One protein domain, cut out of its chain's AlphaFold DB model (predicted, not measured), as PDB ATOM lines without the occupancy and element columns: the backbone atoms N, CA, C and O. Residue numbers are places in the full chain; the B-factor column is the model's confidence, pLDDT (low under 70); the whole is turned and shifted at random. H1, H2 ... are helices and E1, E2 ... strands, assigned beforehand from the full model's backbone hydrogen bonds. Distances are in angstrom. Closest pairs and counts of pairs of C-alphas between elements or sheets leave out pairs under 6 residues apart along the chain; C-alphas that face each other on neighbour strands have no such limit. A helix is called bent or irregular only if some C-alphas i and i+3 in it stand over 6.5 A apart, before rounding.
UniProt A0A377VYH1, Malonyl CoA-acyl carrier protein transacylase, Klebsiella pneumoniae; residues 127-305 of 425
ATOM      1  N   LEU A 127     -72.007  58.445 -35.802       93.69
ATOM      2  CA  LEU A 127     -72.503  57.186 -35.256       93.69
ATOM      3  C   LEU A 127     -73.562  56.603 -36.187       93.69
ATOM      4  O   LEU A 127     -74.463  57.310 -36.620       93.69
ATOM      5  N   VAL A 128     -73.477  55.313 -36.481       94.38
ATOM      6  CA  VAL A 128     -74.436  54.586 -37.313       94.38
ATOM      7  C   VAL A 128     -75.003  53.434 -36.500       94.38
ATOM      8  O   VAL A 128     -74.249  52.644 -35.928       94.38
ATOM      9  N   PHE A 129     -76.330  53.334 -36.439       95.06
ATOM     10  CA  PHE A 129     -77.007  52.207 -35.798       95.06
ATOM     11  C   PHE A 129     -77.264  51.102 -36.816       95.06
ATOM     12  O   PHE A 129     -77.839  51.348 -37.878       95.06
ATOM     13  N   LEU A 130     -76.854  49.884 -36.469       93.00
ATOM     14  CA  LEU A 130     -77.060  48.687 -37.272       93.00
ATOM     15  C   LEU A 130     -78.103  47.787 -36.612       93.00
ATOM     16  O   LEU A 130     -77.982  47.470 -35.432       93.00
ATOM     17  N   TYR A 131     -79.099  47.355 -37.374       92.56
ATOM     18  CA  TYR A 131     -80.231  46.566 -36.892       92.56
ATOM     19  C   TYR A 131     -80.178  45.170 -37.516       92.56
ATOM     20  O   TYR A 131     -80.492  45.026 -38.705       92.56
ATOM     21  N   PRO A 132     -79.707  44.151 -36.775       88.19
ATOM     22  CA  PRO A 132     -79.618  42.794 -37.298       88.19
ATOM     23  C   PRO A 132     -81.008  42.218 -37.559       88.19
ATOM     24  O   PRO A 132     -81.988  42.708 -36.996       88.19
ATOM     25  N   ASP A 133     -81.065  41.189 -38.413       85.88
ATOM     26  CA  ASP A 133     -82.302  40.477 -38.748       85.88
ATOM     27  C   ASP A 133     -82.858  39.707 -37.552       85.88
ATOM     28  O   ASP A 133     -83.599  40.280 -36.774       85.88
ATOM     29  N   ARG A 134     -82.514  38.429 -37.375       78.94
ATOM     30  CA  ARG A 134     -82.999  37.626 -36.252       78.94
ATOM     31  C   ARG A 134     -81.888  37.449 -35.235       78.94
ATOM     32  O   ARG A 134     -80.785  37.028 -35.569       78.94
ATOM     33  N   ASP A 135     -82.209  37.773 -33.996       75.88
ATOM     34  CA  ASP A 135     -81.346  37.626 -32.838       75.88
ATOM     35  C   ASP A 135     -82.149  36.965 -31.719       75.88
ATOM     36  O   ASP A 135     -82.824  37.609 -30.913       75.88
ATOM     37  N   ASP A 136     -82.052  35.639 -31.677       69.50
ATOM     38  CA  ASP A 136     -82.709  34.767 -30.705       69.50
ATOM     39  C   ASP A 136     -82.252  35.013 -29.259       69.50
ATOM     40  O   ASP A 136     -82.813  34.464 -28.310       69.50
ATOM     41  N   LYS A 137     -81.229  35.848 -29.069       74.81
ATOM     42  CA  LYS A 137     -80.599  36.086 -27.776       74.81
ATOM     43  C   LYS A 137     -80.744  37.522 -27.286       74.81
ATOM     44  O   LYS A 137     -80.411  37.759 -26.119       74.81
ATOM     45  N   LEU A 138     -81.270  38.445 -28.099       78.81
ATOM     46  CA  LEU A 138     -81.543  39.823 -27.681       78.81
ATOM     47  C   LEU A 138     -82.503  39.869 -26.489       78.81
ATOM     48  O   LEU A 138     -82.263  40.606 -25.538       78.81
ATOM     49  N   GLU A 139     -83.542  39.033 -26.499       78.81
ATOM     50  CA  GLU A 139     -84.544  38.987 -25.430       78.81
ATOM     51  C   GLU A 139     -83.913  38.694 -24.066       78.81
ATOM     52  O   GLU A 139     -84.155  39.409 -23.090       78.81
ATOM     53  N   SER A 140     -83.027  37.695 -24.016       75.12
ATOM     54  CA  SER A 140     -82.296  37.374 -22.791       75.12
ATOM     55  C   SER A 140     -81.410  38.535 -22.339       75.12
ATOM     56  O   SER A 140     -81.396  38.842 -21.157       75.12
ATOM     57  N   ALA A 141     -80.742  39.209 -23.281       74.19
ATOM     58  CA  ALA A 141     -79.745  40.242 -23.014       74.19
ATOM     59  C   ALA A 141     -80.324  41.653 -22.788       74.19
ATOM     60  O   ALA A 141     -79.575  42.568 -22.457       74.19
ATOM     61  N   LEU A 142     -81.626  41.857 -23.006       81.31
ATOM     62  CA  LEU A 142     -82.316  43.104 -22.677       81.31
ATOM     63  C   LEU A 142     -83.030  43.027 -21.319       81.31
ATOM     64  O   LEU A 142     -83.435  44.052 -20.769       81.31
ATOM     65  N   THR A 143     -83.222  41.824 -20.777       82.56
ATOM     66  CA  THR A 143     -84.059  41.596 -19.594       82.56
ATOM     67  C   THR A 143     -83.508  42.293 -18.345       82.56
ATOM     68  O   THR A 143     -84.247  42.995 -17.650       82.56
ATOM     69  N   HIS A 144     -82.218  42.158 -18.056       78.38
ATOM     70  CA  HIS A 144     -81.544  42.886 -16.983       78.38
ATOM     71  C   HIS A 144     -81.403  44.376 -17.305       78.38
ATOM     72  O   HIS A 144     -81.592  45.188 -16.401       78.38
ATOM     73  N   LEU A 145     -81.180  44.780 -18.563       80.81
ATOM     74  CA  LEU A 145     -81.162  46.212 -18.898       80.81
ATOM     75  C   LEU A 145     -82.514  46.883 -18.579       80.81
ATOM     76  O   LEU A 145     -82.550  47.936 -17.944       80.81
ATOM     77  N   LEU A 146     -83.636  46.237 -18.919       85.62
ATOM     78  CA  LEU A 146     -84.989  46.664 -18.532       85.62
ATOM     79  C   LEU A 146     -85.194  46.628 -17.007       85.62
ATOM     80  O   LEU A 146     -85.923  47.457 -16.449       85.62
ATOM     81  N   ALA A 147     -84.564  45.679 -16.309       83.12
ATOM     82  CA  ALA A 147     -84.609  45.599 -14.853       83.12
ATOM     83  C   ALA A 147     -83.879  46.782 -14.187       83.12
ATOM     84  O   ALA A 147     -84.367  47.310 -13.187       83.12
ATOM     85  N   CYS A 148     -82.766  47.230 -14.764       77.19
ATOM     86  CA  CYS A 148     -81.914  48.278 -14.206       77.19
ATOM     87  C   CYS A 148     -82.257  49.697 -14.681       77.19
ATOM     88  O   CYS A 148     -81.893  50.650 -14.002       77.19
ATOM     89  N   GLN A 149     -82.951  49.855 -15.814       82.44
ATOM     90  CA  GLN A 149     -83.242  51.159 -16.425       82.44
ATOM     91  C   GLN A 149     -84.760  51.426 -16.480       82.44
ATOM     92  O   GLN A 149     -85.435  50.954 -17.403       82.44
ATOM     93  N   PRO A 150     -85.329  52.180 -15.513       85.06
ATOM     94  CA  PRO A 150     -86.764  52.471 -15.463       85.06
ATOM     95  C   PRO A 150     -87.300  53.151 -16.727       85.06
ATOM     96  O   PRO A 150     -88.358  52.759 -17.219       85.06
ATOM     97  N   ASP A 151     -86.552  54.102 -17.291       86.62
ATOM     98  CA  ASP A 151     -86.970  54.855 -18.481       86.62
ATOM     99  C   ASP A 151     -87.063  53.955 -19.719       86.62
ATOM    100  O   ASP A 151     -88.055  53.979 -20.451       86.62
ATOM    101  N   LEU A 152     -86.065  53.083 -19.914       89.38
ATOM    102  CA  LEU A 152     -86.090  52.074 -20.973       89.38
ATOM    103  C   LEU A 152     -87.270  51.113 -20.787       89.38
ATOM    104  O   LEU A 152     -87.963  50.790 -21.751       89.38
ATOM    105  N   ARG A 153     -87.532  50.674 -19.548       92.00
ATOM    106  CA  ARG A 153     -88.666  49.793 -19.240       92.00
ATOM    107  C   ARG A 153     -89.996  50.445 -19.580       92.00
ATOM    108  O   ARG A 153     -90.839  49.805 -20.204       92.00
ATOM    109  N   GLN A 154     -90.184  51.699 -19.186       92.81
ATOM    110  CA  GLN A 154     -91.400  52.446 -19.481       92.81
ATOM    111  C   GLN A 154     -91.600  52.597 -20.991       92.81
ATOM    112  O   GLN A 154     -92.707  52.390 -21.493       92.81
ATOM    113  N   ARG A 155     -90.526  52.896 -21.729       93.19
ATOM    114  CA  ARG A 155     -90.554  52.974 -23.192       93.19
ATOM    115  C   ARG A 155     -90.944  51.645 -23.831       93.19
ATOM    116  O   ARG A 155     -91.846  51.609 -24.663       93.19
ATOM    117  N   HIS A 156     -90.321  50.558 -23.387       95.25
ATOM    118  CA  HIS A 156     -90.618  49.215 -23.866       95.25
ATOM    119  C   HIS A 156     -92.075  48.816 -23.618       95.25
ATOM    120  O   HIS A 156     -92.734  48.283 -24.510       95.25
ATOM    121  N   GLN A 157     -92.611  49.130 -22.436       96.19
ATOM    122  CA  GLN A 157     -94.016  48.891 -22.104       96.19
ATOM    123  C   GLN A 157     -94.965  49.698 -22.989       96.19
ATOM    124  O   GLN A 157     -95.957  49.151 -23.466       96.19
ATOM    125  N   ARG A 158     -94.661  50.976 -23.236       96.56
ATOM    126  CA  ARG A 158     -95.486  51.833 -24.090       96.56
ATOM    127  C   ARG A 158     -95.521  51.328 -25.530       96.56
ATOM    128  O   ARG A 158     -96.600  51.126 -26.070       96.56
ATOM    129  N   LEU A 159     -94.357  51.036 -26.112       97.06
ATOM    130  CA  LEU A 159     -94.286  50.494 -27.469       97.06
ATOM    131  C   LEU A 159     -95.003  49.142 -27.575       97.06
ATOM    132  O   LEU A 159     -95.706  48.891 -28.548       97.06
ATOM    133  N   SER A 160     -94.872  48.290 -26.557       97.12
ATOM    134  CA  SER A 160     -95.593  47.016 -26.476       97.12
ATOM    135  C   SER A 160     -97.115  47.211 -26.494       97.12
ATOM    136  O   SER A 160     -97.820  46.465 -27.168       97.12
ATOM    137  N   GLN A 161     -97.632  48.219 -25.782       97.75
ATOM    138  CA  GLN A 161     -99.060  48.560 -25.787       97.75
ATOM    139  C   GLN A 161     -99.521  49.078 -27.152       97.75
ATOM    140  O   GLN A 161    -100.592  48.682 -27.609       97.75
ATOM    141  N   ASP A 162     -98.710  49.914 -27.804       97.81
ATOM    142  CA  ASP A 162     -99.011  50.463 -29.127       97.81
ATOM    143  C   ASP A 162     -99.023  49.352 -30.196       97.81
ATOM    144  O   ASP A 162     -99.946  49.274 -31.004       97.81
ATOM    145  N   VAL A 163     -98.061  48.419 -30.154       97.75
ATOM    146  CA  VAL A 163     -98.032  47.245 -31.047       97.75
ATOM    147  C   VAL A 163     -99.212  46.305 -30.787       97.75
ATOM    148  O   VAL A 163     -99.774  45.770 -31.741       97.75
ATOM    149  N   ALA A 164     -99.649  46.153 -29.532       97.44
ATOM    150  CA  ALA A 164    -100.821  45.343 -29.189       97.44
ATOM    151  C   ALA A 164    -102.134  45.876 -29.796       97.44
ATOM    152  O   ALA A 164    -103.089  45.117 -29.918       97.44
ATOM    153  N   GLN A 165    -102.197  47.152 -30.206       96.94
ATOM    154  CA  GLN A 165    -103.344  47.691 -30.953       96.94
ATOM    155  C   GLN A 165    -103.357  47.260 -32.431       96.94
ATOM    156  O   GLN A 165    -104.369  47.430 -33.109       96.94
ATOM    157  N   ILE A 166    -102.237  46.738 -32.944       96.75
ATOM    158  CA  ILE A 166    -102.034  46.373 -34.354       96.75
ATOM    159  C   ILE A 166    -101.998  44.849 -34.523       96.75
ATOM    160  O   ILE A 166    -102.538  44.321 -35.495       96.75
ATOM    161  N   CYS A 167    -101.346  44.142 -33.596       95.44
ATOM    162  CA  CYS A 167    -101.179  42.692 -33.601       95.44
ATOM    163  C   CYS A 167    -101.393  42.139 -32.189       95.44
ATOM    164  O   CYS A 167    -100.743  42.585 -31.239       95.44
ATOM    165  N   GLU A 168    -102.290  41.160 -32.056       94.56
ATOM    166  CA  GLU A 168    -102.632  40.549 -30.771       94.56
ATOM    167  C   GLU A 168    -101.391  39.932 -30.098       94.56
ATOM    168  O   GLU A 168    -100.634  39.217 -30.760       94.56
ATOM    169  N   PRO A 169    -101.178  40.127 -28.780       94.12
ATOM    170  CA  PRO A 169    -100.012  39.593 -28.068       94.12
ATOM    171  C   PRO A 169     -99.788  38.081 -28.209       94.12
ATOM    172  O   PRO A 169     -98.655  37.610 -28.099       94.12
ATOM    173  N   ALA A 170    -100.856  37.313 -28.447       93.62
ATOM    174  CA  ALA A 170    -100.786  35.872 -28.679       93.62
ATOM    175  C   ALA A 170    -100.100  35.506 -30.009       93.62
ATOM    176  O   ALA A 170     -99.481  34.448 -30.098       93.62
ATOM    177  N   ASP A 171    -100.169  36.397 -30.998       92.88
ATOM    178  CA  ASP A 171     -99.606  36.216 -32.338       92.88
ATOM    179  C   ASP A 171     -98.214  36.846 -32.471       92.88
ATOM    180  O   ASP A 171     -97.614  36.828 -33.547       92.88
ATOM    181  N   TRP A 172     -97.665  37.399 -31.383       93.69
ATOM    182  CA  TRP A 172     -96.330  37.977 -31.407       93.69
ATOM    183  C   TRP A 172     -95.292  36.900 -31.678       93.69
ATOM    184  O   TRP A 172     -95.052  35.978 -30.887       93.69
ATOM    185  N   THR A 173     -94.633  37.056 -32.808       91.44
ATOM    186  CA  THR A 173     -93.549  36.200 -33.239       91.44
ATOM    187  C   THR A 173     -92.216  36.635 -32.613       91.44
ATOM    188  O   THR A 173     -92.120  37.740 -32.063       91.44
ATOM    189  N   PRO A 174     -91.161  35.798 -32.643       89.81
ATOM    190  CA  PRO A 174     -89.830  36.206 -32.190       89.81
ATOM    191  C   PRO A 174     -89.322  37.478 -32.884       89.81
ATOM    192  O   PRO A 174     -88.813  38.369 -32.207       89.81
ATOM    193  N   ALA A 175     -89.539  37.613 -34.198       90.12
ATOM    194  CA  ALA A 175     -89.133  38.804 -34.945       90.12
ATOM    195  C   ALA A 175     -89.869  40.069 -34.471       90.12
ATOM    196  O   ALA A 175     -89.255  41.126 -34.317       90.12
ATOM    197  N   LEU A 176     -91.172  39.969 -34.175       93.25
ATOM    198  CA  LEU A 176     -91.935  41.106 -33.660       93.25
ATOM    199  C   LEU A 176     -91.495  41.506 -32.244       93.25
ATOM    200  O   LEU A 176     -91.363  42.697 -31.957       93.25
ATOM    201  N   ARG A 177     -91.189  40.534 -31.371       92.25
ATOM    202  CA  ARG A 177     -90.602  40.818 -30.046       92.25
ATOM    203  C   ARG A 177     -89.262  41.539 -30.180       92.25
ATOM    204  O   ARG A 177     -89.030  42.530 -29.488       92.25
ATOM    205  N   GLN A 178     -88.413  41.089 -31.099       91.06
ATOM    206  CA  GLN A 178     -87.124  41.717 -31.367       91.06
ATOM    207  C   GLN A 178     -87.274  43.141 -31.914       91.06
ATOM    208  O   GLN A 178     -86.560  44.038 -31.470       91.06
ATOM    209  N   PHE A 179     -88.226  43.385 -32.818       94.56
ATOM    210  CA  PHE A 179     -88.539  44.733 -33.296       94.56
ATOM    211  C   PHE A 179     -88.857  45.674 -32.127       94.56
ATOM    212  O   PHE A 179     -88.248  46.738 -32.009       94.56
ATOM    213  N   ILE A 180     -89.739  45.257 -31.207       95.12
ATOM    214  CA  ILE A 180     -90.078  46.047 -30.013       95.12
ATOM    215  C   ILE A 180     -88.812  46.334 -29.192       95.12
ATOM    216  O   ILE A 180     -88.590  47.466 -28.759       95.12
ATOM    217  N   GLN A 181     -87.956  45.333 -28.989       92.00
ATOM    218  CA  GLN A 181     -86.706  45.453 -28.233       92.00
ATOM    219  C   GLN A 181     -85.714  46.432 -28.881       92.00
ATOM    220  O   GLN A 181     -85.262  47.366 -28.218       92.00
ATOM    221  N   GLN A 182     -85.420  46.268 -30.174       93.19
ATOM    222  CA  GLN A 182     -84.490  47.118 -30.922       93.19
ATOM    223  C   GLN A 182     -84.953  48.573 -30.963       93.19
ATOM    224  O   GLN A 182     -84.151  49.483 -30.741       93.19
ATOM    225  N   VAL A 183     -86.240  48.804 -31.221       95.88
ATOM    226  CA  VAL A 183     -86.819  50.151 -31.266       95.88
ATOM    227  C   VAL A 183     -86.768  50.802 -29.889       95.88
ATOM    228  O   VAL A 183     -86.269  51.919 -29.768       95.88
ATOM    229  N   SER A 184     -87.210  50.093 -28.843       94.31
ATOM    230  CA  SER A 184     -87.199  50.612 -27.468       94.31
ATOM    231  C   SER A 184     -85.793  51.019 -27.038       94.31
ATOM    232  O   SER A 184     -85.599  52.096 -26.474       94.31
ATOM    233  N   LEU A 185     -84.808  50.169 -27.337       91.12
ATOM    234  CA  LEU A 185     -83.412  50.409 -27.003       91.12
ATOM    235  C   LEU A 185     -82.823  51.582 -27.791       91.12
ATOM    236  O   LEU A 185     -82.151  52.432 -27.214       91.12
ATOM    237  N   SER A 186     -83.101  51.652 -29.094       94.06
ATOM    238  CA  SER A 186     -82.605  52.721 -29.969       94.06
ATOM    239  C   SER A 186     -83.136  54.086 -29.565       94.06
ATOM    240  O   SER A 186     -82.374  55.041 -29.456       94.06
ATOM    241  N   GLU A 187     -84.443  54.187 -29.338       93.44
ATOM    242  CA  GLU A 187     -85.061  55.439 -28.921       93.44
ATOM    243  C   GLU A 187     -84.547  55.879 -27.545       93.44
ATOM    244  O   GLU A 187     -84.232  57.052 -27.365       93.44
ATOM    245  N   TRP A 188     -84.379  54.948 -26.598       90.62
ATOM    246  CA  TRP A 188     -83.788  55.266 -25.297       90.62
ATOM    247  C   TRP A 188     -82.340  55.765 -25.423       90.62
ATOM    248  O   TRP A 188     -81.985  56.761 -24.799       90.62
ATOM    249  N   LEU A 189     -81.513  55.138 -26.269       90.12
ATOM    250  CA  LEU A 189     -80.150  55.606 -26.557       90.12
ATOM    251  C   LEU A 189     -80.130  57.034 -27.120       90.12
ATOM    252  O   LEU A 189     -79.346  57.867 -26.662       90.12
ATOM    253  N   ILE A 190     -81.011  57.324 -28.079       92.12
ATOM    254  CA  ILE A 190     -81.142  58.659 -28.680       92.12
ATOM    255  C   ILE A 190     -81.502  59.695 -27.608       92.12
ATOM    256  O   ILE A 190     -80.937  60.788 -27.596       92.12
ATOM    257  N   GLU A 191     -82.366  59.344 -26.653       88.19
ATOM    258  CA  GLU A 191     -82.703  60.208 -25.513       88.19
ATOM    259  C   GLU A 191     -81.519  60.451 -24.574       88.19
ATOM    260  O   GLU A 191     -81.365  61.557 -24.057       88.19
ATOM    261  N   GLN A 192     -80.604  59.485 -24.444       84.56
ATOM    262  CA  GLN A 192     -79.314  59.676 -23.764       84.56
ATOM    263  C   GLN A 192     -78.298  60.479 -24.607       84.56
ATOM    264  O   GLN A 192     -77.107  60.521 -24.295       84.56
ATOM    265  N   SER A 193     -78.758  61.147 -25.673       89.06
ATOM    266  CA  SER A 193     -77.961  61.925 -26.634       89.06
ATOM    267  C   SER A 193     -76.993  61.107 -27.493       89.06
ATOM    268  O   SER A 193     -76.174  61.679 -28.211       89.06
ATOM    269  N   ILE A 194     -77.139  59.779 -27.512       91.31
ATOM    270  CA  ILE A 194     -76.390  58.877 -28.393       91.31
ATOM    271  C   ILE A 194     -77.111  58.869 -29.740       91.31
ATOM    272  O   ILE A 194     -77.922  57.996 -30.044       91.31
ATOM    273  N   SER A 195     -76.869  59.927 -30.510       90.06
ATOM    274  CA  SER A 195     -77.604  60.220 -31.739       90.06
ATOM    275  C   SER A 195     -76.870  59.654 -32.957       90.06
ATOM    276  O   SER A 195     -75.763  60.114 -33.254       90.06
ATOM    277  N   PRO A 196     -77.445  58.678 -33.675       94.50
ATOM    278  CA  PRO A 196     -76.891  58.225 -34.936       94.50
ATOM    279  C   PRO A 196     -77.196  59.220 -36.066       94.50
ATOM    280  O   PRO A 196     -78.239  59.869 -36.079       94.50
ATOM    281  N   VAL A 197     -76.301  59.307 -37.050       94.75
ATOM    282  CA  VAL A 197     -76.535  60.023 -38.316       94.75
ATOM    283  C   VAL A 197     -77.298  59.163 -39.324       94.75
ATOM    284  O   VAL A 197     -77.884  59.690 -40.266       94.75
ATOM    285  N   GLN A 198     -77.284  57.838 -39.141       94.38
ATOM    286  CA  GLN A 198     -77.920  56.887 -40.044       94.38
ATOM    287  C   GLN A 198     -78.338  55.603 -39.312       94.38
ATOM    288  O   GLN A 198     -77.672  55.150 -38.380       94.38
ATOM    289  N   HIS A 199     -79.428  54.999 -39.791       96.19
ATOM    290  CA  HIS A 199     -79.925  53.689 -39.375       96.19
ATOM    291  C   HIS A 199     -79.845  52.726 -40.560       96.19
ATOM    292  O   HIS A 199     -80.324  53.047 -41.648       96.19
ATOM    293  N   ILE A 200     -79.253  51.550 -40.362       93.19
ATOM    294  CA  ILE A 200     -79.127  50.513 -41.392       93.19
ATOM    295  C   ILE A 200     -79.633  49.213 -40.802       93.19
ATOM    296  O   ILE A 200     -79.113  48.751 -39.794       93.19
ATOM    297  N   GLY A 201     -80.640  48.611 -41.422       91.12
ATOM    298  CA  GLY A 201     -81.175  47.336 -40.971       91.12
ATOM    299  C   GLY A 201     -81.200  46.295 -42.072       91.12
ATOM    300  O   GLY A 201     -81.242  46.631 -43.255       91.12
ATOM    301  N   TYR A 202     -81.184  45.029 -41.669       87.94
ATOM    302  CA  TYR A 202     -81.310  43.887 -42.566       87.94
ATOM    303  C   TYR A 202     -82.570  43.087 -42.241       87.94
ATOM    304  O   TYR A 202     -82.821  42.802 -41.074       87.94
ATOM    305  N   LEU A 203     -83.345  42.728 -43.273       87.38
ATOM    306  CA  LEU A 203     -84.593  41.956 -43.167       87.38
ATOM    307  C   LEU A 203     -85.516  42.502 -42.062       87.38
ATOM    308  O   LEU A 203     -85.984  43.632 -42.194       87.38
ATOM    309  N   THR A 204     -85.787  41.764 -40.982       88.44
ATOM    310  CA  THR A 204     -86.697  42.239 -39.925       88.44
ATOM    311  C   THR A 204     -86.139  43.476 -39.197       88.44
ATOM    312  O   THR A 204     -86.900  44.388 -38.864       88.44
ATOM    313  N   GLY A 205     -84.812  43.606 -39.079       91.62
ATOM    314  CA  GLY A 205     -84.141  44.800 -38.558       91.62
ATOM    315  C   GLY A 205     -84.297  46.041 -39.448       91.62
ATOM    316  O   GLY A 205     -84.206  47.168 -38.959       91.62
ATOM    317  N   ALA A 206     -84.588  45.884 -40.747       93.00
ATOM    318  CA  ALA A 206     -84.847  47.020 -41.640       93.00
ATOM    319  C   ALA A 206     -86.113  47.792 -41.235       93.00
ATOM    320  O   ALA A 206     -86.125  49.023 -41.309       93.00
ATOM    321  N   ALA A 207     -87.139  47.095 -40.738       95.62
ATOM    322  CA  ALA A 207     -88.352  47.730 -40.233       95.62
ATOM    323  C   ALA A 207     -88.065  48.574 -38.979       95.62
ATOM    324  O   ALA A 207     -88.545  49.704 -38.873       95.62
ATOM    325  N   ALA A 208     -87.228  48.071 -38.060       95.94
ATOM    326  CA  ALA A 208     -86.784  48.823 -36.884       95.94
ATOM    327  C   ALA A 208     -85.988  50.076 -37.286       95.94
ATOM    328  O   ALA A 208     -86.292  51.173 -36.813       95.94
ATOM    329  N   ALA A 209     -85.036  49.939 -38.213       96.69
ATOM    330  CA  ALA A 209     -84.250  51.056 -38.734       96.69
ATOM    331  C   ALA A 209     -85.135  52.150 -39.358       96.69
ATOM    332  O   ALA A 209     -84.997  53.326 -39.021       96.69
ATOM    333  N   GLN A 210     -86.076  51.770 -40.230       97.31
ATOM    334  CA  GLN A 210     -86.983  52.709 -40.900       97.31
ATOM    335  C   GLN A 210     -87.955  53.380 -39.921       97.31
ATOM    336  O   GLN A 210     -88.233  54.573 -40.059       97.31
ATOM    337  N   TYR A 211     -88.464  52.641 -38.931       97.81
ATOM    338  CA  TYR A 211     -89.365  53.186 -37.919       97.81
ATOM    339  C   TYR A 211     -88.660  54.207 -37.015       97.81
ATOM    340  O   TYR A 211     -89.156  55.322 -36.839       97.81
ATOM    341  N   VAL A 212     -87.473  53.870 -36.491       97.38
ATOM    342  CA  VAL A 212     -86.687  54.784 -35.638       97.38
ATOM    343  C   VAL A 212     -86.263  56.028 -36.425       97.38
ATOM    344  O   VAL A 212     -86.367  57.140 -35.908       97.38
ATOM    345  N   ALA A 213     -85.897  55.865 -37.701       96.62
ATOM    346  CA  ALA A 213     -85.601  56.966 -38.618       96.62
ATOM    347  C   ALA A 213     -86.840  57.793 -39.034       96.62
ATOM    348  O   ALA A 213     -86.704  58.745 -39.801       96.62
ATOM    349  N   ARG A 214     -88.044  57.448 -38.548       96.94
ATOM    350  CA  ARG A 214     -89.327  58.109 -38.861       96.94
ATOM    351  C   ARG A 214     -89.698  58.087 -40.352       96.94
ATOM    352  O   ARG A 214     -90.419  58.963 -40.822       96.94
ATOM    353  N   ILE A 215     -89.233  57.076 -41.088       97.81
ATOM    354  CA  ILE A 215     -89.519  56.882 -42.521       97.81
ATOM    355  C   ILE A 215     -90.885  56.209 -42.720       97.81
ATOM    356  O   ILE A 215     -91.608  56.536 -43.660       97.81
ATOM    357  N   ILE A 216     -91.246  55.277 -41.834       97.94
ATOM    358  CA  ILE A 216     -92.504  54.519 -41.887       97.94
ATOM    359  C   ILE A 216     -93.277  54.633 -40.568       97.94
ATOM    360  O   ILE A 216     -92.690  54.891 -39.516       97.94
ATOM    361  N   SER A 217     -94.599  54.432 -40.620       98.12
ATOM    362  CA  SER A 217     -95.444  54.366 -39.420       98.12
ATOM    363  C   SER A 217     -95.243  53.054 -38.655       98.12
ATOM    364  O   SER A 217     -94.674  52.097 -39.188       98.12
ATOM    365  N   LEU A 218     -95.734  52.998 -37.412       98.00
ATOM    366  CA  LEU A 218     -95.659  51.790 -36.589       98.00
ATOM    367  C   LEU A 218     -96.408  50.623 -37.245       98.00
ATOM    368  O   LEU A 218     -95.893  49.512 -37.292       98.00
ATOM    369  N   GLU A 219     -97.584  50.884 -37.818       97.75
ATOM    370  CA  GLU A 219     -98.398  49.886 -38.517       97.75
ATOM    371  C   GLU A 219     -97.631  49.277 -39.689       97.75
ATOM    372  O   GLU A 219     -97.544  48.055 -39.808       97.75
ATOM    373  N   ASN A 220     -97.011  50.118 -40.521       97.69
ATOM    374  CA  ASN A 220     -96.219  49.653 -41.657       97.69
ATOM    375  C   ASN A 220     -94.982  48.870 -41.204       97.69
ATOM    376  O   ASN A 220     -94.640  47.870 -41.831       97.69
ATOM    377  N   ALA A 221     -94.332  49.288 -40.116       97.50
ATOM    378  CA  ALA A 221     -93.188  48.575 -39.561       97.50
ATOM    379  C   ALA A 221     -93.581  47.176 -39.063       97.50
ATOM    380  O   ALA A 221     -92.944  46.195 -39.439       97.50
ATOM    381  N   VAL A 222     -94.675  47.058 -38.300       97.00
ATOM    382  CA  VAL A 222     -95.197  45.767 -37.816       97.00
ATOM    383  C   VAL A 222     -95.538  44.841 -38.988       97.00
ATOM    384  O   VAL A 222     -95.143  43.676 -38.985       97.00
ATOM    385  N   GLN A 223     -96.203  45.354 -40.029       94.94
ATOM    386  CA  GLN A 223     -96.513  44.562 -41.226       94.94
ATOM    387  C   GLN A 223     -95.251  44.105 -41.969       94.94
ATOM    388  O   GLN A 223     -95.172  42.949 -42.386       94.94
ATOM    389  N   GLN A 224     -94.239  44.971 -42.104       94.75
ATOM    390  CA  GLN A 224     -92.959  44.587 -42.703       94.75
ATOM    391  C   GLN A 224     -92.273  43.464 -41.919       94.75
ATOM    392  O   GLN A 224     -91.763  42.538 -42.544       94.75
ATOM    393  N   VAL A 225     -92.287  43.507 -40.582       94.38
ATOM    394  CA  VAL A 225     -91.701  42.448 -39.742       94.38
ATOM    395  C   VAL A 225     -92.417  41.115 -39.960       94.38
ATOM    396  O   VAL A 225     -91.756  40.114 -40.225       94.38
ATOM    397  N   ILE A 226     -93.755  41.114 -39.925       91.62
ATOM    398  CA  ILE A 226     -94.575  39.907 -40.134       91.62
ATOM    399  C   ILE A 226     -94.285  39.280 -41.505       91.62
ATOM    400  O   ILE A 226     -94.119  38.066 -41.620       91.62
ATOM    401  N   VAL A 227     -94.179  40.100 -42.557       90.00
ATOM    402  CA  VAL A 227     -93.853  39.618 -43.907       90.00
ATOM    403  C   VAL A 227     -92.408  39.112 -43.980       90.00
ATOM    404  O   VAL A 227     -92.167  38.012 -44.482       90.00
ATOM    405  N   ALA A 228     -91.442  39.877 -43.463       86.88
ATOM    406  CA  ALA A 228     -90.020  39.536 -43.507       86.88
ATOM    407  C   ALA A 228     -89.704  38.234 -42.757       86.88
ATOM    408  O   ALA A 228     -88.826  37.476 -43.163       86.88
ATOM    409  N   GLU A 229     -90.453  37.912 -41.708       83.50
ATOM    410  CA  GLU A 229     -90.280  36.665 -40.966       83.50
ATOM    411  C   GLU A 229     -90.605  35.410 -41.786       83.50
ATOM    412  O   GLU A 229     -89.962  34.373 -41.630       83.50
ATOM    413  N   THR A 230     -91.544  35.507 -42.728       83.31
ATOM    414  CA  THR A 230     -91.843  34.398 -43.649       83.31
ATOM    415  C   THR A 230     -90.758  34.192 -44.711       83.31
ATOM    416  O   THR A 230     -90.750  33.175 -45.408       83.31
ATOM    417  N   THR A 231     -89.818  35.135 -44.828       79.50
ATOM    418  CA  THR A 231     -88.701  35.047 -45.770       79.50
ATOM    419  C   THR A 231     -87.630  34.099 -45.213       79.50
ATOM    420  O   THR A 231     -87.255  34.224 -44.040       79.50
ATOM    421  N   PRO A 232     -87.118  33.140 -46.013       72.25
ATOM    422  CA  PRO A 232     -86.009  32.289 -45.598       72.25
ATOM    423  C   PRO A 232     -84.793  33.128 -45.216       72.25
ATOM    424  O   PRO A 232     -84.458  34.088 -45.910       72.25
ATOM    425  N   GLU A 233     -84.123  32.738 -44.136       64.06
ATOM    426  CA  GLU A 233     -82.909  33.401 -43.674       64.06
ATOM    427  C   GLU A 233     -81.832  33.287 -44.766       64.06
ATOM    428  O   GLU A 233     -81.377  32.194 -45.112       64.06
ATOM    429  N   GLN A 234     -81.474  34.417 -45.372       64.12
ATOM    430  CA  GLN A 234     -80.377  34.495 -46.331       64.12
ATOM    431  C   GLN A 234     -79.122  34.941 -45.593       64.12
ATOM    432  O   GLN A 234     -79.161  35.891 -44.806       64.12
ATOM    433  N   THR A 235     -77.993  34.281 -45.860       63.97
ATOM    434  CA  THR A 235     -76.706  34.699 -45.305       63.97
ATOM    435  C   THR A 235     -76.419  36.138 -45.716       63.97
ATOM    436  O   THR A 235     -76.448  36.468 -46.901       63.97
ATOM    437  N   LEU A 236     -76.103  36.997 -44.743       63.78
ATOM    438  CA  LEU A 236     -75.818  38.414 -44.994       63.78
ATOM    439  C   LEU A 236     -74.682  38.606 -46.017       63.78
ATOM    440  O   LEU A 236     -74.707  39.549 -46.797       63.78
ATOM    441  N   ALA A 237     -73.731  37.665 -46.065       61.09
ATOM    442  CA  ALA A 237     -72.650  37.615 -47.052       61.09
ATOM    443  C   ALA A 237     -73.136  37.480 -48.513       61.09
ATOM    444  O   ALA A 237     -72.388  37.787 -49.436       61.09
ATOM    445  N   GLY A 238     -74.369  37.015 -48.737       62.62
ATOM    446  CA  GLY A 238     -75.004  36.955 -50.053       62.62
ATOM    447  C   GLY A 238     -75.694  38.257 -50.477       62.62
ATOM    448  O   GLY A 238     -76.075  38.385 -51.640       62.62
ATOM    449  N   ASN A 239     -75.850  39.230 -49.570       73.81
ATOM    450  CA  ASN A 239     -76.467  40.520 -49.870       73.81
ATOM    451  C   ASN A 239     -75.398  41.539 -50.305       73.81
ATOM    452  O   ASN A 239     -74.732  42.166 -49.480       73.81
ATOM    453  N   SER A 240     -75.229  41.677 -51.623       74.81
ATOM    454  CA  SER A 240     -74.211  42.558 -52.218       74.81
ATOM    455  C   SER A 240     -74.366  44.033 -51.826       74.81
ATOM    456  O   SER A 240     -73.366  44.679 -51.532       74.81
ATOM    457  N   GLU A 241     -75.597  44.537 -51.739       80.94
ATOM    458  CA  GLU A 241     -75.881  45.939 -51.417       80.94
ATOM    459  C   GLU A 241     -75.481  46.290 -49.977       80.94
ATOM    460  O   GLU A 241     -74.751  47.253 -49.744       80.94
ATOM    461  N   LEU A 242     -75.883  45.479 -48.993       80.19
ATOM    462  CA  LEU A 242     -75.480  45.703 -47.601       80.19
ATOM    463  C   LEU A 242     -73.983  45.504 -47.388       80.19
ATOM    464  O   LEU A 242     -73.378  46.250 -46.623       80.19
ATOM    465  N   SER A 243     -73.375  44.527 -48.063       79.12
ATOM    466  CA  SER A 243     -71.927  44.325 -48.004       79.12
ATOM    467  C   SER A 243     -71.170  45.562 -48.505       79.12
ATOM    468  O   SER A 243     -70.216  45.993 -47.862       79.12
ATOM    469  N   GLU A 244     -71.634  46.186 -49.591       83.38
ATOM    470  CA  GLU A 244     -71.049  47.415 -50.134       83.38
ATOM    471  C   GLU A 244     -71.228  48.611 -49.186       83.38
ATOM    472  O   GLU A 244     -70.274  49.351 -48.934       83.38
ATOM    473  N   ILE A 245     -72.413  48.770 -48.588       86.62
ATOM    474  CA  ILE A 245     -72.664  49.822 -47.591       86.62
ATOM    475  C   ILE A 245     -71.730  49.657 -46.384       86.62
ATOM    476  O   ILE A 245     -71.081  50.619 -45.972       86.62
ATOM    477  N   LEU A 246     -71.625  48.446 -45.826       84.12
ATOM    478  CA  LEU A 246     -70.750  48.170 -44.683       84.12
ATOM    479  C   LEU A 246     -69.271  48.374 -45.038       84.12
ATOM    480  O   LEU A 246     -68.535  48.932 -44.227       84.12
ATOM    481  N   ALA A 247     -68.845  47.991 -46.246       82.56
ATOM    482  CA  ALA A 247     -67.487  48.222 -46.731       82.56
ATOM    483  C   ALA A 247     -67.153  49.721 -46.813       82.56
ATOM    484  O   ALA A 247     -66.087  50.141 -46.361       82.56
ATOM    485  N   ASN A 248     -68.079  50.533 -47.332       86.19
ATOM    486  CA  ASN A 248     -67.919  51.985 -47.410       86.19
ATOM    487  C   ASN A 248     -67.851  52.622 -46.015       86.19
ATOM    488  O   ASN A 248     -66.976  53.449 -45.748       86.19
ATOM    489  N   LEU A 249     -68.724  52.202 -45.095       87.00
ATOM    490  CA  LEU A 249     -68.684  52.674 -43.711       87.00
ATOM    491  C   LEU A 249     -67.394  52.264 -42.998       87.00
ATOM    492  O   LEU A 249     -66.849  53.060 -42.241       87.00
ATOM    493  N   ALA A 250     -66.872  51.062 -43.251       83.12
ATOM    494  CA  ALA A 250     -65.663  50.561 -42.601       83.12
ATOM    495  C   ALA A 250     -64.412  51.408 -42.898       83.12
ATOM    496  O   ALA A 250     -63.524  51.519 -42.052       83.12
ATOM    497  N   VAL A 251     -64.343  52.027 -44.082       83.75
ATOM    498  CA  VAL A 251     -63.207  52.864 -44.507       83.75
ATOM    499  C   VAL A 251     -63.421  54.364 -44.277       83.75
ATOM    500  O   VAL A 251     -62.488  55.143 -44.467       83.75
ATOM    501  N   THR A 252     -64.617  54.780 -43.854       85.56
ATOM    502  CA  THR A 252     -64.945  56.194 -43.629       85.56
ATOM    503  C   THR A 252     -64.403  56.669 -42.280       85.56
ATOM    504  O   THR A 252     -64.860  56.244 -41.218       85.56
ATOM    505  N   GLU A 253     -63.433  57.581 -42.315       84.56
ATOM    506  CA  GLU A 253     -62.817  58.177 -41.124       84.56
ATOM    507  C   GLU A 253     -63.856  58.778 -40.165       84.56
ATOM    508  O   GLU A 253     -64.818  59.421 -40.577       84.56
ATOM    509  N   GLY A 254     -63.675  58.527 -38.864       86.12
ATOM    510  CA  GLY A 254     -64.569  59.035 -37.822       86.12
ATOM    511  C   GLY A 254     -65.916  58.316 -37.705       86.12
ATOM    512  O   GLY A 254     -66.712  58.690 -36.850       86.12
ATOM    513  N   THR A 255     -66.193  57.275 -38.491       90.44
ATOM    514  CA  THR A 255     -67.450  56.526 -38.358       90.44
ATOM    515  C   THR A 255     -67.381  55.539 -37.188       90.44
ATOM    516  O   THR A 255     -66.390  54.838 -36.985       90.44
ATOM    517  N   LEU A 256     -68.446  55.457 -36.397       90.81
ATOM    518  CA  LEU A 256     -68.668  54.422 -35.390       90.81
ATOM    519  C   LEU A 256     -69.912  53.631 -35.760       90.81
ATOM    520  O   LEU A 256     -70.946  54.206 -36.089       90.81
ATOM    521  N   MET A 257     -69.828  52.312 -35.658       90.81
ATOM    522  CA  MET A 257     -70.933  51.408 -35.948       90.81
ATOM    523  C   MET A 257     -71.362  50.725 -34.653       90.81
ATOM    524  O   MET A 257     -70.562  50.043 -34.009       90.81
ATOM    525  N   LEU A 258     -72.623  50.924 -34.273       90.88
ATOM    526  CA  LEU A 258     -73.225  50.316 -33.094       90.88
ATOM    527  C   LEU A 258     -74.307  49.326 -33.524       90.88
ATOM    528  O   LEU A 258     -75.334  49.719 -34.074       90.88
ATOM    529  N   GLU A 259     -74.081  48.042 -33.267       89.75
ATOM    530  CA  GLU A 259     -75.057  46.985 -33.545       89.75
ATOM    531  C   GLU A 259     -76.100  46.917 -32.427       89.75
ATOM    532  O   GLU A 259     -75.780  46.510 -31.313       89.75
ATOM    533  N   ILE A 260     -77.342  47.308 -32.733       89.69
ATOM    534  CA  ILE A 260     -78.512  47.256 -31.848       89.69
ATOM    535  C   ILE A 260     -79.022  45.812 -31.780       89.69
ATOM    536  O   ILE A 260     -80.027  45.427 -32.377       89.69
ATOM    537  N   GLY A 261     -78.269  44.995 -31.059       80.12
ATOM    538  CA  GLY A 261     -78.501  43.572 -30.886       80.12
ATOM    539  C   GLY A 261     -77.419  42.962 -30.003       80.12
ATOM    540  O   GLY A 261     -76.522  43.649 -29.498       80.12
ATOM    541  N   ARG A 262     -77.478  41.651 -29.822       73.31
ATOM    542  CA  ARG A 262     -76.357  40.866 -29.326       73.31
ATOM    543  C   ARG A 262     -75.278  40.783 -30.401       73.31
ATOM    544  O   ARG A 262     -75.558  40.732 -31.594       73.31
ATOM    545  N   ALA A 263     -74.023  40.733 -29.960       68.69
ATOM    546  CA  ALA A 263     -72.894  40.482 -30.846       68.69
ATOM    547  C   ALA A 263     -73.110  39.197 -31.672       68.69
ATOM    548  O   ALA A 263     -73.177  38.104 -31.101       68.69
ATOM    549  N   GLY A 264     -73.177  39.313 -33.001       66.62
ATOM    550  CA  GLY A 264     -73.088  38.132 -33.864       66.62
ATOM    551  C   GLY A 264     -73.360  38.347 -35.349       66.62
ATOM    552  O   GLY A 264     -72.726  37.693 -36.168       66.62
ATOM    553  N   THR A 265     -74.253  39.259 -35.728       74.69
ATOM    554  CA  THR A 265     -74.684  39.363 -37.129       74.69
ATOM    555  C   THR A 265     -73.753  40.268 -37.921       74.69
ATOM    556  O   THR A 265     -73.095  39.813 -38.853       74.69
ATOM    557  N   PHE A 266     -73.629  41.534 -37.528       79.56
ATOM    558  CA  PHE A 266     -72.726  42.471 -38.197       79.56
ATOM    559  C   PHE A 266     -71.299  42.386 -37.660       79.56
ATOM    560  O   PHE A 266     -70.355  42.498 -38.441       79.56
ATOM    561  N   SER A 267     -71.126  42.135 -36.358       76.19
ATOM    562  CA  SER A 267     -69.795  42.042 -35.738       76.19
ATOM    563  C   SER A 267     -68.929  40.931 -36.340       76.19
ATOM    564  O   SER A 267     -67.764  41.161 -36.666       76.19
ATOM    565  N   ILE A 268     -69.495  39.736 -36.547       76.19
ATOM    566  CA  ILE A 268     -68.776  38.601 -37.143       76.19
ATOM    567  C   ILE A 268     -68.388  38.915 -38.585       76.19
ATOM    568  O   ILE A 268     -67.239  38.690 -38.959       76.19
ATOM    569  N   LEU A 269     -69.308  39.468 -39.379       76.06
ATOM    570  CA  LEU A 269     -69.022  39.843 -40.767       76.06
ATOM    571  C   LEU A 269     -67.914  40.887 -40.835       76.06
ATOM    572  O   LEU A 269     -66.955  40.710 -41.582       76.06
ATOM    573  N   TYR A 270     -67.996  41.922 -39.999       75.38
ATOM    574  CA  TYR A 270     -66.968  42.949 -39.917       75.38
ATOM    575  C   TYR A 270     -65.582  42.354 -39.644       75.38
ATOM    576  O   TYR A 270     -64.618  42.673 -40.337       75.38
ATOM    577  N   HIS A 271     -65.484  41.423 -38.692       74.31
ATOM    578  CA  HIS A 271     -64.219  40.770 -38.354       74.31
ATOM    579  C   HIS A 271     -63.744  39.728 -39.382       74.31
ATOM    580  O   HIS A 271     -62.544  39.470 -39.465       74.31
ATOM    581  N   GLN A 272     -64.643  39.131 -40.168       74.81
ATOM    582  CA  GLN A 272     -64.289  38.180 -41.229       74.81
ATOM    583  C   GLN A 272     -63.717  38.868 -42.476       74.81
ATOM    584  O   GLN A 272     -62.910  38.274 -43.197       74.81
ATOM    585  N   HIS A 273     -64.081  40.126 -42.724       70.62
ATOM    586  CA  HIS A 273     -63.566  40.899 -43.846       70.62
ATOM    587  C   HIS A 273     -62.288  41.656 -43.461       70.62
ATOM    588  O   HIS A 273     -62.315  42.826 -43.102       70.62
ATOM    589  N   ALA A 274     -61.126  41.012 -43.623       59.53
ATOM    590  CA  ALA A 274     -59.812  41.596 -43.303       59.53
ATOM    591  C   ALA A 274     -59.480  42.916 -44.043       59.53
ATOM    592  O   ALA A 274     -58.550  43.619 -43.660       59.53
ATOM    593  N   GLN A 275     -60.217  43.255 -45.106       65.06
ATOM    594  CA  GLN A 275     -60.089  44.528 -45.829       65.06
ATOM    595  C   GLN A 275     -60.934  45.658 -45.223       65.06
ATOM    596  O   GLN A 275     -60.675  46.821 -45.504       65.06
ATOM    597  N   TRP A 276     -61.909  45.335 -44.369       66.56
ATOM    598  CA  TRP A 276     -62.716  46.296 -43.608       66.56
ATOM    599  C   TRP A 276     -62.012  46.736 -42.317       66.56
ATOM    600  O   TRP A 276     -62.619  47.309 -41.419       66.56
ATOM    601  N   VAL A 277     -60.704  46.486 -42.224       56.22
ATOM    602  CA  VAL A 277     -59.830  47.010 -41.176       56.22
ATOM    603  C   VAL A 277     -59.522  48.465 -41.525       56.22
ATOM    604  O   VAL A 277     -58.492  48.782 -42.117       56.22
ATOM    605  N   GLY A 278     -60.479  49.341 -41.233       57.75
ATOM    606  CA  GLY A 278     -60.374  50.774 -41.473       57.75
ATOM    607  C   GLY A 278     -60.355  51.592 -40.186       57.75
ATOM    608  O   GLY A 278     -60.038  51.101 -39.102       57.75
ATOM    609  N   GLN A 279     -60.673  52.876 -40.323       60.50
ATOM    610  CA  GLN A 279     -60.714  53.827 -39.209       60.50
ATOM    611  C   GLN A 279     -61.967  53.680 -38.329       60.50
ATOM    612  O   GLN A 279     -62.047  54.269 -37.247       60.50
ATOM    613  N   THR A 280     -62.934  52.893 -38.792       69.69
ATOM    614  CA  THR A 280     -64.234  52.719 -38.155       69.69
ATOM    615  C   THR A 280     -64.155  51.785 -36.955       69.69
ATOM    616  O   THR A 280     -63.487  50.750 -36.972       69.69
ATOM    617  N   VAL A 281     -64.849  52.151 -35.877       70.69
ATOM    618  CA  VAL A 281     -64.932  51.321 -34.668       70.69
ATOM    619  C   VAL A 281     -66.294  50.660 -34.637       70.69
ATOM    620  O   VAL A 281     -67.321  51.332 -34.564       70.69
ATOM    621  N   PHE A 282     -66.282  49.335 -34.658       76.12
ATOM    622  CA  PHE A 282     -67.463  48.526 -34.436       76.12
ATOM    623  C   PHE A 282     -67.574  48.190 -32.948       76.12
ATOM    624  O   PHE A 282     -66.605  47.716 -32.350       76.12
ATOM    625  N   SER A 283     -68.747  48.392 -32.353       74.31
ATOM    626  CA  SER A 283     -69.035  47.896 -31.009       74.31
ATOM    627  C   SER A 283     -70.383  47.184 -30.994       74.31
ATOM    628  O   SER A 283     -71.381  47.783 -31.396       74.31
ATOM    629  N   PRO A 284     -70.461  45.930 -30.517       71.06
ATOM    630  CA  PRO A 284     -71.750  45.329 -30.227       71.06
ATOM    631  C   PRO A 284     -72.376  46.024 -29.019       71.06
ATOM    632  O   PRO A 284     -71.670  46.419 -28.084       71.06
ATOM    633  N   MET A 285     -73.700  46.158 -29.031       73.88
ATOM    634  CA  MET A 285     -74.432  46.747 -27.914       73.88
ATOM    635  C   MET A 285     -74.415  45.833 -26.683       73.88
ATOM    636  O   MET A 285     -74.227  46.301 -25.561       73.88
ATOM    637  N   LEU A 286     -74.582  44.522 -26.892       71.75
ATOM    638  CA  LEU A 286     -74.654  43.522 -25.828       71.75
ATOM    639  C   LEU A 286     -73.601  42.428 -26.068       71.75
ATOM    640  O   LEU A 286     -73.665  41.688 -27.055       71.75
ATOM    641  N   ASN A 287     -72.613  42.342 -25.170       65.19
ATOM    642  CA  ASN A 287     -71.534  41.348 -25.212       65.19
ATOM    643  C   ASN A 287     -71.846  40.133 -24.312       65.19
ATOM    644  O   ASN A 287     -72.603  40.236 -23.351       65.19
ATOM    645  N   THR A 288     -71.268  38.972 -24.625       54.31
ATOM    646  CA  THR A 288     -71.629  37.662 -24.065       54.31
ATOM    647  C   THR A 288     -71.025  37.336 -22.704       54.31
ATOM    648  O   THR A 288     -71.523  36.433 -22.037       54.31
ATOM    649  N   ASP A 289     -69.966  38.038 -22.296       52.03
ATOM    650  CA  ASP A 289     -69.095  37.575 -21.204       52.03
ATOM    651  C   ASP A 289     -69.497  38.088 -19.814       52.03
ATOM    652  O   ASP A 289     -69.063  37.552 -18.795       52.03
ATOM    653  N   THR A 290     -70.360  39.099 -19.753       52.16
ATOM    654  CA  THR A 290     -70.939  39.608 -18.505       52.16
ATOM    655  C   THR A 290     -72.398  39.964 -18.748       52.16
ATOM    656  O   THR A 290     -72.670  40.606 -19.763       52.16
ATOM    657  N   PRO A 291     -73.332  39.612 -17.850       45.72
ATOM    658  CA  PRO A 291     -74.719  40.018 -18.010       45.72
ATOM    659  C   PRO A 291     -74.807  41.553 -18.000       45.72
ATOM    660  O   PRO A 291     -74.547  42.184 -16.983       45.72
ATOM    661  N   GLU A 292     -75.126  42.131 -19.159       61.69
ATOM    662  CA  GLU A 292     -76.020  43.289 -19.303       61.69
ATOM    663  C   GLU A 292     -75.637  44.600 -18.578       61.69
ATOM    664  O   GLU A 292     -76.507  45.374 -18.181       61.69
ATOM    665  N   ASP A 293     -74.341  44.920 -18.473       68.69
ATOM    666  CA  ASP A 293     -73.888  46.268 -18.106       68.69
ATOM    667  C   ASP A 293     -73.539  47.086 -19.360       68.69
ATOM    668  O   ASP A 293     -72.557  46.812 -20.050       68.69
ATOM    669  N   ILE A 294     -74.341  48.113 -19.649       78.69
ATOM    670  CA  ILE A 294     -74.137  49.039 -20.772       78.69
ATOM    671  C   ILE A 294     -72.986  50.029 -20.521       78.69
ATOM    672  O   ILE A 294     -72.464  50.649 -21.449       78.69
ATOM    673  N   LEU A 295     -72.553  50.201 -19.271       82.88
ATOM    674  CA  LEU A 295     -71.596  51.241 -18.909       82.88
ATOM    675  C   LEU A 295     -70.264  51.147 -19.680       82.88
ATOM    676  O   LEU A 295     -69.826  52.178 -20.190       82.88
ATOM    677  N   PRO A 296     -69.611  49.978 -19.855       83.69
ATOM    678  CA  PRO A 296     -68.375  49.888 -20.639       83.69
ATOM    679  C   PRO A 296     -68.538  50.341 -22.097       83.69
ATOM    680  O   PRO A 296     -67.639  50.984 -22.649       83.69
ATOM    681  N   LEU A 297     -69.690  50.055 -22.709       83.94
ATOM    682  CA  LEU A 297     -70.020  50.531 -24.049       83.94
ATOM    683  C   LEU A 297     -70.136  52.057 -24.065       83.94
ATOM    684  O   LEU A 297     -69.505  52.704 -24.896       83.94
ATOM    685  N   LEU A 298     -70.890  52.637 -23.128       87.06
ATOM    686  CA  LEU A 298     -71.012  54.093 -23.007       87.06
ATOM    687  C   LEU A 298     -69.639  54.745 -22.786       87.06
ATOM    688  O   LEU A 298     -69.299  55.725 -23.441       87.06
ATOM    689  N   GLY A 299     -68.799  54.163 -21.928       89.06
ATOM    690  CA  GLY A 299     -67.419  54.609 -21.743       89.06
ATOM    691  C   GLY A 299     -66.625  54.597 -23.052       89.06
ATOM    692  O   GLY A 299     -65.967  55.582 -23.385       89.06
ATOM    693  N   THR A 300     -66.759  53.525 -23.838       87.88
ATOM    694  CA  THR A 300     -66.112  53.388 -25.150       87.88
ATOM    695  C   THR A 300     -66.614  54.438 -26.140       87.88
ATOM    696  O   THR A 300     -65.801  55.135 -26.741       87.88
ATOM    697  N   LEU A 301     -67.930  54.615 -26.280       89.56
ATOM    698  CA  LEU A 301     -68.528  55.621 -27.163       89.56
ATOM    699  C   LEU A 301     -68.058  57.037 -26.788       89.56
ATOM    700  O   LEU A 301     -67.610  57.796 -27.651       89.56
ATOM    701  N   TRP A 302     -68.051  57.369 -25.493       91.62
ATOM    702  CA  TRP A 302     -67.571  58.663 -25.007       91.62
ATOM    703  C   TRP A 302     -66.083  58.884 -25.294       91.62
ATOM    704  O   TRP A 302     -65.683  59.974 -25.720       91.62
ATOM    705  N   GLN A 303     -65.260  57.846 -25.114       91.62
ATOM    706  CA  GLN A 303     -63.840  57.858 -25.471       91.62
ATOM    707  C   GLN A 303     -63.594  58.004 -26.975       91.62
ATOM    708  O   GLN A 303     -62.499  58.400 -27.362       91.62
ATOM    709  N   ARG A 304     -64.585  57.705 -27.820       90.38
ATOM    710  CA  ARG A 304     -64.521  57.900 -29.275       90.38
ATOM    711  C   ARG A 304     -65.120  59.226 -29.743       90.38
ATOM    712  O   ARG A 304     -65.078  59.512 -30.933       90.38
ATOM    713  N   GLY A 305     -65.615  60.060 -28.829       90.69
ATOM    714  CA  GLY A 305     -66.128  61.395 -29.146       90.69
ATOM    715  C   GLY A 305     -67.649  61.499 -29.180       90.69
ATOM    716  O   GLY A 305     -68.153  62.608 -29.320       90.69
TER     717      GLY A 305
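What this domain is: This is residues 127 to 305 of the 425 residues of the protein "Malonyl CoA-acyl carrier protein transacylase" of Klebsiella pneumoniae (UniProt A0A377VYH1). A twisted sheet of four parallel strands makes the core, with H3, H4 and H8 over one face and H6 and H7 over the other. H2 and H5 pack on H3 away from the sheet, and H1 packs on H3 and on the last residues of E3 and E4. The printed part has 179 residues with eight named helices and four named strands, in the order E1 H1 H2 H3 E2 H4 H5 H6 E3 H7 E4 H8; the class is mixed and the sheet runs E2 E1 E3 E4. It is compact, with a radius of gyration of the C-alphas of 15.6 A and spans of 45 by 35 by 30 A.

How they stand to each other: E1, residues 127 to 131, is parallel to E2, residues 198 to 201, with N 131 and O 200 2.8 A apart, within hydrogen-bond range, and to E3, residues 255 to 262, with N 130 and O 258 at 2.8 A. E3 is parallel to E4, residues 281 to 286, with N 257 and O 281 at 2.9 A. H1, residues 138 to 148, is only just irregular, C-alphas 141 and 144 being 6.8 A apart; it is on the sheet. H1 and H2, residues 150 to 164, touch only at the corner, closest at the C-alphas of Leu 146 and Arg 153, 4.9 A. H3, residues 174 to 191, is the hub; it forms a helical hairpin with H2, closest at the C-alphas of His 156 and Ser 184, 5.2 A. E1, H1 H2 H3 and E2 form a strand-helix-strand unit, two parallel neighbours with helices between. H4, residues 204 to 212, is over E2 at a height over the sheet of 6.3 A, and forms a hairpin with H5, residues 218 to 229, at a shallow tilt of 13 degrees. H6, residues 240 to 251, and H7, residues 266 to 272, are near each other on the face opposite to H3. E3, H7 and E4 form a second unit, its crossover right-handed. H8, residues 295 to 303, is on the same face as H3, 9.7 A over the sheet. Each O i to N i+4 pair is within hydrogen-bond range in H2, H3, H5, H6, H7 and H8, against 5 of 7 in H1 and 4 of 5 in H4.

Where its parts are: E1 begins at C-alpha 127 (-72.503, 57.186, -35.256). H3 is 25.9 A long, H2 20.9 A and E3 20.2 A. H8 ends at C-alpha 303 (-63.840, 57.858, -25.471).

The domain as a whole: The C-alphas farthest apart, those of Gln 165 and Gln 275, are 45.9 A apart. The printed part has no cut, and no link is long. The mean pLDDT of the printed part is 84.6; residues 233 to 238, 274 to 280 and 287 to 293 are among those under 70.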